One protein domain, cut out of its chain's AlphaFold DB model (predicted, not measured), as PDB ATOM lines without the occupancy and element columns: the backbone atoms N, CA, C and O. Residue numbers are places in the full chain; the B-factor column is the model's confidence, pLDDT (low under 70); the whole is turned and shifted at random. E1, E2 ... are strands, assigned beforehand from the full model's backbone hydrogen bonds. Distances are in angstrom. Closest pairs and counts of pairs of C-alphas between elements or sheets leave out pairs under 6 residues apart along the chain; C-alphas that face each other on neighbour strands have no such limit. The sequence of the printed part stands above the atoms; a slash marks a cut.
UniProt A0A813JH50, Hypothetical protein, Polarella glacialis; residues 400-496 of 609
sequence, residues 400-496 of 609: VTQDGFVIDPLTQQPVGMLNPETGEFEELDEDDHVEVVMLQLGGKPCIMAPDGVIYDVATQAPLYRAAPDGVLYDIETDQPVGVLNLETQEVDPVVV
ATOM      1  N   VAL A 400     144.347 189.171 167.950       82.94
ATOM      2  CA  VAL A 400     144.141 188.725 169.338       82.94
ATOM      3  C   VAL A 400     144.879 187.401 169.542       82.94
ATOM      4  O   VAL A 400     144.594 186.434 168.835       82.94
ATOM      5  N   THR A 401     145.840 187.356 170.466       79.50
ATOM      6  CA  THR A 401     146.590 186.134 170.805       79.50
ATOM      7  C   THR A 401     145.755 185.197 171.686       79.50
ATOM      8  O   THR A 401     144.709 185.587 172.210       79.50
ATOM      9  N   GLN A 402     146.196 183.945 171.866       74.62
ATOM     10  CA  GLN A 402     145.501 182.990 172.746       74.62
ATOM     11  C   GLN A 402     145.458 183.445 174.211       74.62
ATOM     12  O   GLN A 402     144.478 183.162 174.898       74.62
ATOM     13  N   ASP A 403     146.461 184.208 174.644       72.50
ATOM     14  CA  ASP A 403     146.532 184.789 175.990       72.50
ATOM     15  C   ASP A 403     145.709 186.079 176.130       72.50
ATOM     16  O   ASP A 403     145.678 186.693 177.192       72.50
ATOM     17  N   GLY A 404     145.038 186.505 175.056       83.00
ATOM     18  CA  GLY A 404     144.170 187.677 175.043       83.00
ATOM     19  C   GLY A 404     144.850 188.969 174.601       83.00
ATOM     20  O   GLY A 404     144.148 189.952 174.401       83.00
ATOM     21  N   PHE A 405     146.166 189.021 174.373       83.94
ATOM     22  CA  PHE A 405     146.808 190.257 173.905       83.94
ATOM     23  C   PHE A 405     146.260 190.703 172.554       83.94
ATOM     24  O   PHE A 405     146.162 189.915 171.616       83.94
ATOM     25  N   VAL A 406     145.941 191.986 172.448       88.44
ATOM     26  CA  VAL A 406     145.465 192.626 171.229       88.44
ATOM     27  C   VAL A 406     146.602 193.453 170.654       88.44
ATOM     28  O   VAL A 406     147.113 194.366 171.298       88.44
ATOM     29  N   ILE A 407     147.001 193.132 169.432       84.94
ATOM     30  CA  ILE A 407     148.142 193.726 168.745       84.94
ATOM     31  C   ILE A 407     147.621 194.487 167.530       84.94
ATOM     32  O   ILE A 407     146.862 193.949 166.718       84.94
ATOM     33  N   ASP A 408     148.030 195.744 167.401       85.12
ATOM     34  CA  ASP A 408     147.772 196.528 166.196       85.12
ATOM     35  C   ASP A 408     148.743 196.083 165.086       85.12
ATOM     36  O   ASP A 408     149.960 196.221 165.244       85.12
ATOM     37  N   PRO A 409     148.253 195.550 163.950       72.25
ATOM     38  CA  PRO A 409     149.119 195.058 162.881       72.25
ATOM     39  C   PRO A 409     149.924 196.164 162.181       72.25
ATOM     40  O   PRO A 409     150.938 195.861 161.547       72.25
ATOM     41  N   LEU A 410     149.488 197.429 162.255       75.69
ATOM     42  CA  LEU A 410     150.165 198.556 161.609       75.69
ATOM     43  C   LEU A 410     151.305 199.095 162.465       75.69
ATOM     44  O   LEU A 410     152.410 199.298 161.961       75.69
ATOM     45  N   THR A 411     151.025 199.358 163.742       81.69
ATOM     46  CA  THR A 411     152.022 199.900 164.677       81.69
ATOM     47  C   THR A 411     152.905 198.819 165.274       81.69
ATOM     48  O   THR A 411     153.998 199.135 165.741       81.69
ATOM     49  N   GLN A 412     152.470 197.557 165.202       73.75
ATOM     50  CA  GLN A 412     153.177 196.394 165.736       73.75
ATOM     51  C   GLN A 412     153.390 196.496 167.249       73.75
ATOM     52  O   GLN A 412     154.352 195.952 167.784       73.75
ATOM     53  N   GLN A 413     152.494 197.208 167.936       79.12
ATOM     54  CA  GLN A 413     152.507 197.346 169.383       79.12
ATOM     55  C   GLN A 413     151.294 196.642 169.996       79.12
ATOM     56  O   GLN A 413     150.201 196.670 169.412       79.12
ATOM     57  N   PRO A 414     151.470 195.995 171.161       82.06
ATOM     58  CA  PRO A 414     150.344 195.532 171.947       82.06
ATOM     59  C   PRO A 414     149.562 196.766 172.411       82.06
ATOM     60  O   PRO A 414     150.117 197.681 173.014       82.06
ATOM     61  N   VAL A 415     148.280 196.821 172.062       91.38
ATOM     62  CA  VAL A 415     147.390 197.939 172.410       91.38
ATOM     63  C   VAL A 415     146.583 197.658 173.674       91.38
ATOM     64  O   VAL A 415     146.065 198.586 174.286       91.38
ATOM     65  N   GLY A 416     146.467 196.391 174.070       90.62
ATOM     66  CA  GLY A 416     145.710 195.978 175.245       90.62
ATOM     67  C   GLY A 416     145.641 194.463 175.395       90.62
ATOM     68  O   GLY A 416     146.253 193.717 174.629       90.62
ATOM     69  N   MET A 417     144.848 194.011 176.355       90.44
ATOM     70  CA  MET A 417     144.524 192.614 176.607       90.44
ATOM     71  C   MET A 417     143.001 192.450 176.637       90.44
ATOM     72  O   MET A 417     142.282 193.172 177.318       90.44
ATOM     73  N   LEU A 418     142.487 191.506 175.861       90.38
ATOM     74  CA  LEU A 418     141.100 191.087 175.879       90.38
ATOM     75  C   LEU A 418     140.924 190.069 177.003       90.38
ATOM     76  O   LEU A 418     141.428 188.949 176.927       90.38
ATOM     77  N   ASN A 419     140.181 190.449 178.032       79.38
ATOM     78  CA  ASN A 419     139.876 189.572 179.145       79.38
ATOM     79  C   ASN A 419     138.957 188.426 178.661       79.38
ATOM     80  O   ASN A 419     137.835 188.685 178.214       79.38
ATOM     81  N   PRO A 420     139.392 187.153 178.728       72.50
ATOM     82  CA  PRO A 420     138.648 186.036 178.146       72.50
ATOM     83  C   PRO A 420     137.355 185.705 178.904       72.50
ATOM     84  O   PRO A 420     136.462 185.073 178.338       72.50
ATOM     85  N   GLU A 421     137.233 186.114 180.173       74.50
ATOM     86  CA  GLU A 421     136.032 185.873 180.978       74.50
ATOM     87  C   GLU A 421     134.942 186.914 180.713       74.50
ATOM     88  O   GLU A 421     133.756 186.576 180.663       74.50
ATOM     89  N   THR A 422     135.332 188.178 180.537       86.81
ATOM     90  CA  THR A 422     134.394 189.299 180.367       86.81
ATOM     91  C   THR A 422     134.165 189.667 178.902       86.81
ATOM     92  O   THR A 422     133.111 190.205 178.562       86.81
ATOM     93  N   GLY A 423     135.125 189.362 178.025       85.62
ATOM     94  CA  GLY A 423     135.174 189.846 176.646       85.62
ATOM     95  C   GLY A 423     135.469 191.345 176.538       85.62
ATOM     96  O   GLY A 423     135.281 191.918 175.463       85.62
ATOM     97  N   GLU A 424     135.876 191.991 177.634       89.88
ATOM     98  CA  GLU A 424     136.233 193.410 177.661       89.88
ATOM     99  C   GLU A 424     137.717 193.608 177.339       89.88
ATOM    100  O   GLU A 424     138.558 192.760 177.628       89.88
ATOM    101  N   PHE A 425     138.021 194.732 176.695       88.56
ATOM    102  CA  PHE A 425     139.377 195.143 176.355       88.56
ATOM    103  C   PHE A 425     139.941 196.017 177.477       88.56
ATOM    104  O   PHE A 425     139.339 197.035 177.824       88.56
ATOM    105  N   GLU A 426     141.091 195.626 178.009       91.38
ATOM    106  CA  GLU A 426     141.850 196.343 179.028       91.38
ATOM    107  C   GLU A 426     143.102 196.937 178.360       91.38
ATOM    108  O   GLU A 426     143.868 196.219 177.720       91.38
ATOM    109  N   GLU A 427     143.291 198.257 178.442       88.62
ATOM    110  CA  GLU A 427     144.523 198.902 177.962       88.62
ATOM    111  C   GLU A 427     145.699 198.463 178.846       88.62
ATOM    112  O   GLU A 427     145.544 198.342 180.060       88.62
ATOM    113  N   LEU A 428     146.862 198.207 178.242       83.88
ATOM    114  CA  LEU A 428     148.075 197.915 179.007       83.88
ATOM    115  C   LEU A 428     148.572 199.197 179.678       83.88
ATOM    116  O   LEU A 428     148.602 200.257 179.045       83.88
ATOM    117  N   ASP A 429     148.977 199.095 180.943       81.44
ATOM    118  CA  ASP A 429     149.641 200.194 181.638       81.44
ATOM    119  C   ASP A 429     150.962 200.533 180.921       81.44
ATOM    120  O   ASP A 429     151.640 199.654 180.388       81.44
ATOM    121  N   GLU A 430     151.350 201.816 180.896       74.88
ATOM    122  CA  GLU A 430     152.537 202.295 180.158       74.88
ATOM    123  C   GLU A 430     153.852 201.604 180.582       74.88
ATOM    124  O   GLU A 430     154.826 201.636 179.828       74.88
ATOM    125  N   ASP A 431     153.868 200.966 181.756       75.06
ATOM    126  CA  ASP A 431     155.009 200.245 182.322       75.06
ATOM    127  C   ASP A 431     155.061 198.748 181.919       75.06
ATOM    128  O   ASP A 431     156.118 198.122 182.040       75.06
ATOM    129  N   ASP A 432     153.971 198.176 181.388       73.19
ATOM    130  CA  ASP A 432     153.887 196.766 180.973       73.19
ATOM    131  C   ASP A 432     154.300 196.601 179.502       73.19
ATOM    132  O   ASP A 432     153.498 196.425 178.579       73.19
ATOM    133  N   HIS A 433     155.609 196.671 179.259       69.56
ATOM    134  CA  HIS A 433     156.178 196.412 177.940       69.56
ATOM    135  C   HIS A 433     156.186 194.914 177.626       69.56
ATOM    136  O   HIS A 433     157.070 194.169 178.047       69.56
ATOM    137  N   VAL A 434     155.216 194.475 176.831       73.94
ATOM    138  CA  VAL A 434     155.209 193.131 176.251       73.94
ATOM    139  C   VAL A 434     156.039 193.146 174.969       73.94
ATOM    140  O   VAL A 434     155.640 193.736 173.961       73.94
ATOM    141  N   GLU A 435     157.215 192.517 175.001       75.81
ATOM    142  CA  GLU A 435     158.072 192.393 173.821       75.81
ATOM    143  C   GLU A 435     157.467 191.399 172.826       75.81
ATOM    144  O   GLU A 435     157.467 190.186 173.027       75.81
ATOM    145  N   VAL A 436     156.949 191.930 171.723       81.69
ATOM    146  CA  VAL A 436     156.521 191.150 170.564       81.69
ATOM    147  C   VAL A 436     157.661 191.155 169.549       81.69
ATOM    148  O   VAL A 436     158.152 192.219 169.165       81.69
ATOM    149  N   VAL A 437     158.093 189.978 169.091       86.44
ATOM    150  CA  VAL A 437     159.212 189.868 168.141       86.44
ATOM    151  C   VAL A 437     158.677 189.661 166.726       86.44
ATOM    152  O   VAL A 437     157.942 188.711 166.450       86.44
ATOM    153  N   MET A 438     159.070 190.545 165.809       83.56
ATOM    154  CA  MET A 438     158.791 190.398 164.381       83.56
ATOM    155  C   MET A 438     159.785 189.426 163.753       83.56
ATOM    156  O   MET A 438     160.993 189.586 163.903       83.56
ATOM    157  N   LEU A 439     159.275 188.443 163.015       90.88
ATOM    158  CA  LEU A 439     160.073 187.410 162.358       90.88
ATOM    159  C   LEU A 439     159.784 187.387 160.857       90.88
ATOM    160  O   LEU A 439     158.663 187.667 160.424       90.88
ATOM    161  N   GLN A 440     160.775 187.005 160.050       88.25
ATOM    162  CA  GLN A 440     160.576 186.784 158.617       88.25
ATOM    163  C   GLN A 440     160.773 185.307 158.263       88.25
ATOM    164  O   GLN A 440     161.888 184.801 158.168       88.25
ATOM    165  N   LEU A 441     159.664 184.606 158.029       88.00
ATOM    166  CA  LEU A 441     159.629 183.167 157.780       88.00
ATOM    167  C   LEU A 441     159.304 182.885 156.315       88.00
ATOM    168  O   LEU A 441     158.197 183.136 155.841       88.00
ATOM    169  N   GLY A 442     160.290 182.398 155.556       85.81
ATOM    170  CA  GLY A 442     160.111 182.118 154.124       85.81
ATOM    171  C   GLY A 442     159.685 183.349 153.309       85.81
ATOM    172  O   GLY A 442     158.937 183.222 152.339       85.81
ATOM    173  N   GLY A 443     160.114 184.545 153.728       86.69
ATOM    174  CA  GLY A 443     159.733 185.823 153.119       86.69
ATOM    175  C   GLY A 443     158.357 186.356 153.534       86.69
ATOM    176  O   GLY A 443     157.956 187.412 153.043       86.69
ATOM    177  N   LYS A 444     157.639 185.670 154.430       89.25
ATOM    178  CA  LYS A 444     156.388 186.156 155.019       89.25
ATOM    179  C   LYS A 444     156.648 186.808 156.381       89.25
ATOM    180  O   LYS A 444     157.438 186.263 157.152       89.25
ATOM    181  N   PRO A 445     156.014 187.954 156.684       87.25
ATOM    182  CA  PRO A 445     156.070 188.537 158.015       87.25
ATOM    183  C   PRO A 445     155.246 187.692 158.991       87.25
ATOM    184  O   PRO A 445     154.097 187.338 158.711       87.25
ATOM    185  N   CYS A 446     155.844 187.395 160.137       92.81
ATOM    186  CA  CYS A 446     155.235 186.670 161.238       92.81
ATOM    187  C   CYS A 446     155.452 187.433 162.548       92.81
ATOM    188  O   CYS A 446     156.405 188.203 162.672       92.81
ATOM    189  N   ILE A 447     154.573 187.202 163.519       90.44
ATOM    190  CA  ILE A 447     154.657 187.776 164.866       90.44
ATOM    191  C   ILE A 447     154.850 186.637 165.862       90.44
ATOM    192  O   ILE A 447     154.050 185.705 165.855       90.44
ATOM    193  N   MET A 448     155.880 186.713 166.708       92.62
ATOM    194  CA  MET A 448     156.043 185.833 167.866       92.62
ATOM    195  C   MET A 448     155.453 186.506 169.102       92.62
ATOM    196  O   MET A 448     155.911 187.579 169.505       92.62
ATOM    197  N   ALA A 449     154.429 185.881 169.671       87.56
ATOM    198  CA  ALA A 449     153.822 186.308 170.920       87.56
ATOM    199  C   ALA A 449     154.652 185.825 172.135       87.56
ATOM    200  O   ALA A 449     155.541 184.982 171.976       87.56
ATOM    201  N   PRO A 450     154.393 186.356 173.347       80.56
ATOM    202  CA  PRO A 450     155.141 186.005 174.563       80.56
ATOM    203  C   PRO A 450     155.057 184.526 174.961       80.56
ATOM    204  O   PRO A 450     155.975 184.006 175.589       80.56
ATOM    205  N   ASP A 451     153.992 183.835 174.553       81.88
ATOM    206  CA  ASP A 451     153.817 182.381 174.687       81.88
ATOM    207  C   ASP A 451     154.767 181.558 173.792       81.88
ATOM    208  O   ASP A 451     154.760 180.324 173.832       81.88
ATOM    209  N   GLY A 452     155.572 182.221 172.956       88.81
ATOM    210  CA  GLY A 452     156.449 181.592 171.976       88.81
ATOM    211  C   GLY A 452     155.717 181.102 170.722       88.81
ATOM    212  O   GLY A 452     156.334 180.452 169.875       88.81
ATOM    213  N   VAL A 453     154.421 181.388 170.555       92.00
ATOM    214  CA  VAL A 453     153.664 181.026 169.351       92.00
ATOM    215  C   VAL A 453     153.875 182.074 168.264       92.00
ATOM    216  O   VAL A 453     153.787 183.282 168.484       92.00
ATOM    217  N   ILE A 454     154.144 181.593 167.054       93.81
ATOM    218  CA  ILE A 454     154.403 182.412 165.876       93.81
ATOM    219  C   ILE A 454     153.177 182.391 164.965       93.81
ATOM    220  O   ILE A 454     152.780 181.331 164.474       93.81
ATOM    221  N   TYR A 455     152.619 183.566 164.691       92.06
ATOM    222  CA  TYR A 455     151.413 183.767 163.890       92.06
ATOM    223  C   TYR A 455     151.744 184.355 162.512       92.06
ATOM    224  O   TYR A 455     152.614 185.220 162.374       92.06
ATOM    225  N   ASP A 456     151.030 183.912 161.476       91.75
ATOM    226  CA  ASP A 456     151.044 184.558 160.158       91.75
ATOM    227  C   ASP A 456     150.308 185.905 160.249       91.75
ATOM    228  O   ASP A 456     149.125 185.937 160.585       91.75
ATOM    229  N   VAL A 457     150.970 187.020 159.924       85.56
ATOM    230  CA  VAL A 457     150.365 188.362 160.060       85.56
ATOM    231  C   VAL A 457     149.142 188.543 159.153       85.56
ATOM    232  O   VAL A 457     148.200 189.239 159.519       85.56
ATOM    233  N   ALA A 458     149.127 187.920 157.971       81.88
ATOM    234  CA  ALA A 458     148.052 188.099 157.000       81.88
ATOM    235  C   ALA A 458     146.819 187.241 157.314       81.88
ATOM    236  O   ALA A 458     145.696 187.652 157.030       81.88
ATOM    237  N   THR A 459     147.021 186.037 157.851       88.31
ATOM    238  CA  THR A 459     145.924 185.087 158.120       88.31
ATOM    239  C   THR A 459     145.554 184.969 159.594       88.31
ATOM    240  O   THR A 459     144.522 184.380 159.902       88.31
ATOM    241  N   GLN A 460     146.387 185.506 160.491       82.19
ATOM    242  CA  GLN A 460     146.314 185.347 161.948       82.19
ATOM    243  C   GLN A 460     146.348 183.880 162.419       82.19
ATOM    244  O   GLN A 460     146.056 183.586 163.576       82.19
ATOM    245  N   ALA A 461     146.703 182.938 161.540       86.06
ATOM    246  CA  ALA A 461     146.791 181.529 161.888       86.06
ATOM    247  C   ALA A 461     148.115 181.239 162.624       86.06
ATOM    248  O   ALA A 461     149.163 181.731 162.188       86.06
ATOM    249  N   PRO A 462     148.098 180.435 163.704       89.75
ATOM    250  CA  PRO A 462     149.317 179.983 164.360       89.75
ATOM    251  C   PRO A 462     150.071 179.028 163.423       89.75
ATOM    252  O   PRO A 462     149.503 178.053 162.933       89.75
ATOM    253  N   LEU A 463     151.339 179.327 163.150       94.81
ATOM    254  CA  LEU A 463     152.189 178.547 162.250       94.81
ATOM    255  C   LEU A 463     153.148 177.641 163.029       94.81
ATOM    256  O   LEU A 463     153.208 176.436 162.787       94.81
ATOM    257  N   TYR A 464     153.891 178.226 163.970       95.81
ATOM    258  CA  TYR A 464     154.986 177.553 164.666       95.81
ATOM    259  C   TYR A 464     154.983 177.854 166.162       95.81
ATOM    260  O   TYR A 464     154.411 178.848 166.601       95.81
ATOM    261  N   ARG A 465     155.658 177.012 166.942       95.00
ATOM    262  CA  ARG A 465     155.925 177.210 168.368       95.00
ATOM    263  C   ARG A 465     157.428 177.204 168.607       95.00
ATOM    264  O   ARG A 465     158.088 176.225 168.260       95.00
ATOM    265  N   ALA A 466     157.956 178.282 169.171       94.12
ATOM    266  CA  ALA A 466     159.347 178.387 169.578       94.12
ATOM    267  C   ALA A 466     159.550 177.707 170.937       94.12
ATOM    268  O   ALA A 466     158.860 178.012 171.908       94.12
ATOM    269  N   ALA A 467     160.487 176.767 171.003       89.06
ATOM    270  CA  ALA A 467     160.982 176.231 172.262       89.06
ATOM    271  C   ALA A 467     162.018 177.192 172.891       89.06
ATOM    272  O   ALA A 467     162.586 178.028 172.183       89.06
ATOM    273  N   PRO A 468     162.307 177.079 174.205       81.25
ATOM    274  CA  PRO A 468     163.269 177.954 174.891       81.25
ATOM    275  C   PRO A 468     164.698 177.906 174.332       81.25
ATOM    276  O   PRO A 468     165.475 178.834 174.529       81.25
ATOM    277  N   ASP A 469     165.056 176.828 173.636       83.81
ATOM    278  CA  ASP A 469     166.337 176.673 172.937       83.81
ATOM    279  C   ASP A 469     166.345 177.312 171.533       83.81
ATOM    280  O   ASP A 469     167.325 177.189 170.798       83.81
ATOM    281  N   GLY A 470     165.256 177.986 171.153       90.50
ATOM    282  CA  GLY A 470     165.058 178.617 169.855       90.50
ATOM    283  C   GLY A 470     164.535 177.672 168.774       90.50
ATOM    284  O   GLY A 470     164.260 178.130 167.668       90.50
ATOM    285  N   VAL A 471     164.364 176.368 169.024       92.75
ATOM    286  CA  VAL A 471     163.872 175.442 167.989       92.75
ATOM    287  C   VAL A 471     162.395 175.716 167.692       92.75
ATOM    288  O   VAL A 471     161.561 175.754 168.591       92.75
ATOM    289  N   LEU A 472     162.056 175.885 166.414       95.00
ATOM    290  CA  LEU A 472     160.687 176.088 165.951       95.00
ATOM    291  C   LEU A 472     160.038 174.764 165.560       95.00
ATOM    292  O   LEU A 472     160.560 174.041 164.707       95.00
ATOM    293  N   TYR A 473     158.866 174.496 166.123       93.81
ATOM    294  CA  TYR A 473     158.038 173.332 165.827       93.81
ATOM    295  C   TYR A 473     156.798 173.742 165.045       93.81
ATOM    296  O   TYR A 473     156.127 174.709 165.399       93.81
ATOM    297  N   ASP A 474     156.480 173.010 163.984       95.38
ATOM    298  CA  ASP A 474     155.220 173.152 163.255       95.38
ATOM    299  C   ASP A 474     154.046 172.743 164.152       95.38
ATOM    300  O   ASP A 474     154.040 171.645 164.703       95.38
ATOM    301  N   ILE A 475     153.058 173.625 164.325       90.56
ATOM    302  CA  ILE A 475     151.982 173.410 165.306       90.56
ATOM    303  C   ILE A 475     151.064 172.241 164.934       90.56
ATOM    304  O   ILE A 475     150.522 171.590 165.828       90.56
ATOM    305  N   GLU A 476     150.882 171.954 163.644       87.12
ATOM    306  CA  GLU A 476     150.012 170.859 163.205       87.12
ATOM    307  C   GLU A 476     150.712 169.500 163.282       87.12
ATOM    308  O   GLU A 476     150.086 168.487 163.607       87.12
ATOM    309  N   THR A 477     152.002 169.458 162.952       91.31
ATOM    310  CA  THR A 477     152.755 168.207 162.786       91.31
ATOM    311  C   THR A 477     153.713 167.894 163.931       91.31
ATOM    312  O   THR A 477     154.203 166.764 164.001       91.31
ATOM    313  N   ASP A 478     153.976 168.864 164.808       86.00
ATOM    314  CA  ASP A 478     154.949 168.809 165.905       86.00
ATOM    315  C   ASP A 478     156.367 168.427 165.431       86.00
ATOM    316  O   ASP A 478     157.155 167.794 166.137       86.00
ATOM    317  N   GLN A 479     156.701 168.770 164.181       91.12
ATOM    318  CA  GLN A 479     158.019 168.518 163.597       91.12
ATOM    319  C   GLN A 479     158.904 169.765 163.683       91.12
ATOM    320  O   GLN A 479     158.415 170.870 163.441       91.12
ATOM    321  N   PRO A 480     160.210 169.612 163.982       91.62
ATOM    322  CA  PRO A 480     161.137 170.734 163.999       91.62
ATOM    323  C   PRO A 480     161.351 171.262 162.576       91.62
ATOM    324  O   PRO A 480     161.668 170.504 161.657       91.62
ATOM    325  N   VAL A 481     161.193 172.572 162.408       94.69
ATOM    326  CA  VAL A 481     161.252 173.268 161.113       94.69
ATOM    327  C   VAL A 481     162.545 174.068 160.973       94.69
ATOM    328  O   VAL A 481     163.121 174.153 159.888       94.69
ATOM    329  N   GLY A 482     163.031 174.636 162.074       94.19
ATOM    330  CA  GLY A 482     164.175 175.539 162.081       94.19
ATOM    331  C   GLY A 482     164.632 175.886 163.491       94.19
ATOM    332  O   GLY A 482     164.005 175.469 164.460       94.19
ATOM    333  N   VAL A 483     165.711 176.655 163.600       94.25
ATOM    334  CA  VAL A 483     166.133 177.309 164.843       94.25
ATOM    335  C   VAL A 483     166.021 178.812 164.637       94.25
ATOM    336  O   VAL A 483     166.555 179.352 163.670       94.25
ATOM    337  N   LEU A 484     165.289 179.482 165.517       93.81
ATOM    338  CA  LEU A 484     165.156 180.924 165.543       93.81
ATOM    339  C   LEU A 484     166.432 181.544 166.108       93.81
ATOM    340  O   LEU A 484     166.780 181.345 167.270       93.81
ATOM    341  N   ASN A 485     167.107 182.335 165.284       88.31
ATOM    342  CA  ASN A 485     168.220 183.151 165.724       88.31
ATOM    343  C   ASN A 485     167.677 184.498 166.226       88.31
ATOM    344  O   ASN A 485     167.268 185.348 165.437       88.31
ATOM    345  N   LEU A 486     167.662 184.688 167.548       81.75
ATOM    346  CA  LEU A 486     167.125 185.899 168.183       81.75
ATOM    347  C   LEU A 486     167.925 187.167 167.844       81.75
ATOM    348  O   LEU A 486     167.360 188.258 167.864       81.75
ATOM    349  N   GLU A 487     169.213 187.043 167.502       82.00
ATOM    350  CA  GLU A 487     170.035 188.194 167.111       82.00
ATOM    351  C   GLU A 487     169.697 188.680 165.697       82.00
ATOM    352  O   GLU A 487     169.703 189.884 165.439       82.00
ATOM    353  N   THR A 488     169.413 187.757 164.771       87.44
ATOM    354  CA  THR A 488     169.127 188.096 163.366       87.44
ATOM    355  C   THR A 488     167.637 188.174 163.048       87.44
ATOM    356  O   THR A 488     167.284 188.719 162.006       87.44
ATOM    357  N   GLN A 489     166.774 187.649 163.924       87.38
ATOM    358  CA  GLN A 489     165.333 187.461 163.697       87.38
ATOM    359  C   GLN A 489     165.021 186.607 162.452       87.38
ATOM    360  O   GLN A 489     163.927 186.666 161.883       87.38
ATOM    361  N   GLU A 490     165.988 185.786 162.036       88.25
ATOM    362  CA  GLU A 490     165.859 184.825 160.946       88.25
ATOM    363  C   GLU A 490     165.787 183.400 161.501       88.25
ATOM    364  O   GLU A 490     166.264 183.097 162.596       88.25
ATOM    365  N   VAL A 491     165.166 182.510 160.730       89.38
ATOM    366  CA  VAL A 491     165.033 181.100 161.090       89.38
ATOM    367  C   VAL A 491     165.967 180.287 160.220       89.38
ATOM    368  O   VAL A 491     165.765 180.171 159.009       89.38
ATOM    369  N   ASP A 492     166.966 179.697 160.862       90.62
ATOM    370  CA  ASP A 492     167.900 178.795 160.216       90.62
ATOM    371  C   ASP A 492     167.200 177.447 159.989       90.62
ATOM    372  O   ASP A 492     166.790 176.791 160.954       90.62
ATOM    373  N   PRO A 493     167.007 177.005 158.732       88.12
ATOM    374  CA  PRO A 493     166.325 175.751 158.458       88.12
ATOM    375  C   PRO A 493     167.136 174.586 159.026       88.12
ATOM    376  O   PRO A 493     168.323 174.426 158.729       88.12
ATOM    377  N   VAL A 494     166.482 173.724 159.808       85.00
ATOM    378  CA  VAL A 494     167.113 172.497 160.297       85.00
ATOM    379  C   VAL A 494     167.263 171.568 159.095       85.00
ATOM    380  O   VAL A 494     166.286 171.037 158.567       85.00
ATOM    381  N   VAL A 495     168.496 171.366 158.628       71.38
ATOM    382  CA  VAL A 495     168.785 170.340 157.622       71.38
ATOM    383  C   VAL A 495     168.599 168.991 158.307       71.38
ATOM    384  O   VAL A 495     169.483 168.511 159.016       71.38
ATOM    385  N   VAL A 496     167.417 168.394 158.138       53.34
ATOM    386  CA  VAL A 496     167.090 167.069 158.675       53.34
ATOM    387  C   VAL A 496     167.895 166.014 157.910       53.34
ATOM    388  O   VAL A 496     167.393 165.327 157.024       53.34
TER     389      VAL A 496
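This is residues 400 to 496 of the 609 residues of the protein "Hypothetical protein" of Polarella glacialis (UniProt A0A813JH50). A seven-stranded sheet, E3 to E9, is bent back on itself and curled like part of a barrel, its edge strands E3 and E9 coming back near each other. Next to this larger lobe along the long axis is a small one, the hairpin of E1 and E2 with part of a long loop paired to E2, and that loop joins the two lobes. The printed part has 97 residues, with no named helix and nine named strands, E1 to E9 in chain order; the class is all strand, though 41 of the 97 residues are in named strands. The larger sheet has the order E3 - E4 - E5 - E6 - E7 - E8 - E9 and the smaller E1 - E2, both antiparallel. The whole is compact, with a radius of gyration of the C-alphas of 14.1 A, yet elongated, spanning 45 by 26 by 24 A.

In the larger sheet E3, residues 437 to 441, E4, residues 444 to 448, E5, residues 453 to 456, E6, residues 462 to 466, E7, residues 471 to 474, E8, residues 480 to 485, and E9, residues 490 to 493, form a meander, each strand the antiparallel neighbour of the one before. It is a folded sheet, one sheet bent back into two leaves that face each other: E3 and E4 face E6, E7, E8 and E9, with E5 as the hinge. From edge to edge the way across it turns by 193 degrees, and it is strongly twisted. E5 pairs with E4 through N 455 and O 447, 2.8 A apart and within hydrogen-bond range, and with E6 through N 454 and O 464, also 2.8 A. In the hairpin of E3 and E4, N 446 and O 439 are 2.8 A apart; in that of E6 and E7, N 465 and O 473 are 2.8 A apart. E8 has N 472 of E7 2.8 A from its O 482, and its N 483 is 2.9 A from O 492 of E9. The closest C-alphas of the edge strands E3 and E9 are those of Gln 440 and Glu 490, 6.1 A apart. E1, residues 405 to 407, and E2, residues 414 to 418, form an antiparallel hairpin at 142 degrees, with N 406 and O 416 2.8 A apart. Both are apart from each strand of the larger sheet.

E8, the longest strand by residues, measures 14.4 A from first to last C-alpha; E4 measures 12.9 A, E3 12.3 A, E6 11.4 A and E2 11.0 A. E1 begins at C-alpha 405, (146.808, 190.257, 173.905). E3 begins at C-alpha 437, (159.212, 189.868, 168.141), and E9 ends at C-alpha 493, (166.325, 175.751, 158.458). Residues 425 to 426 make a short antiparallel pairing with residues 417 to 418 of E2.

The two C-alphas farthest apart are those of Thr 422 and Val 495, 45.4 A. The printed part has no cut. The link from E2 to E3, residues 419 to 436, is long; that from E1 to E2 is short, and those within the larger sheet are tight. The mean pLDDT of the printed part is 85.6, with residues 433 and 496 under 70.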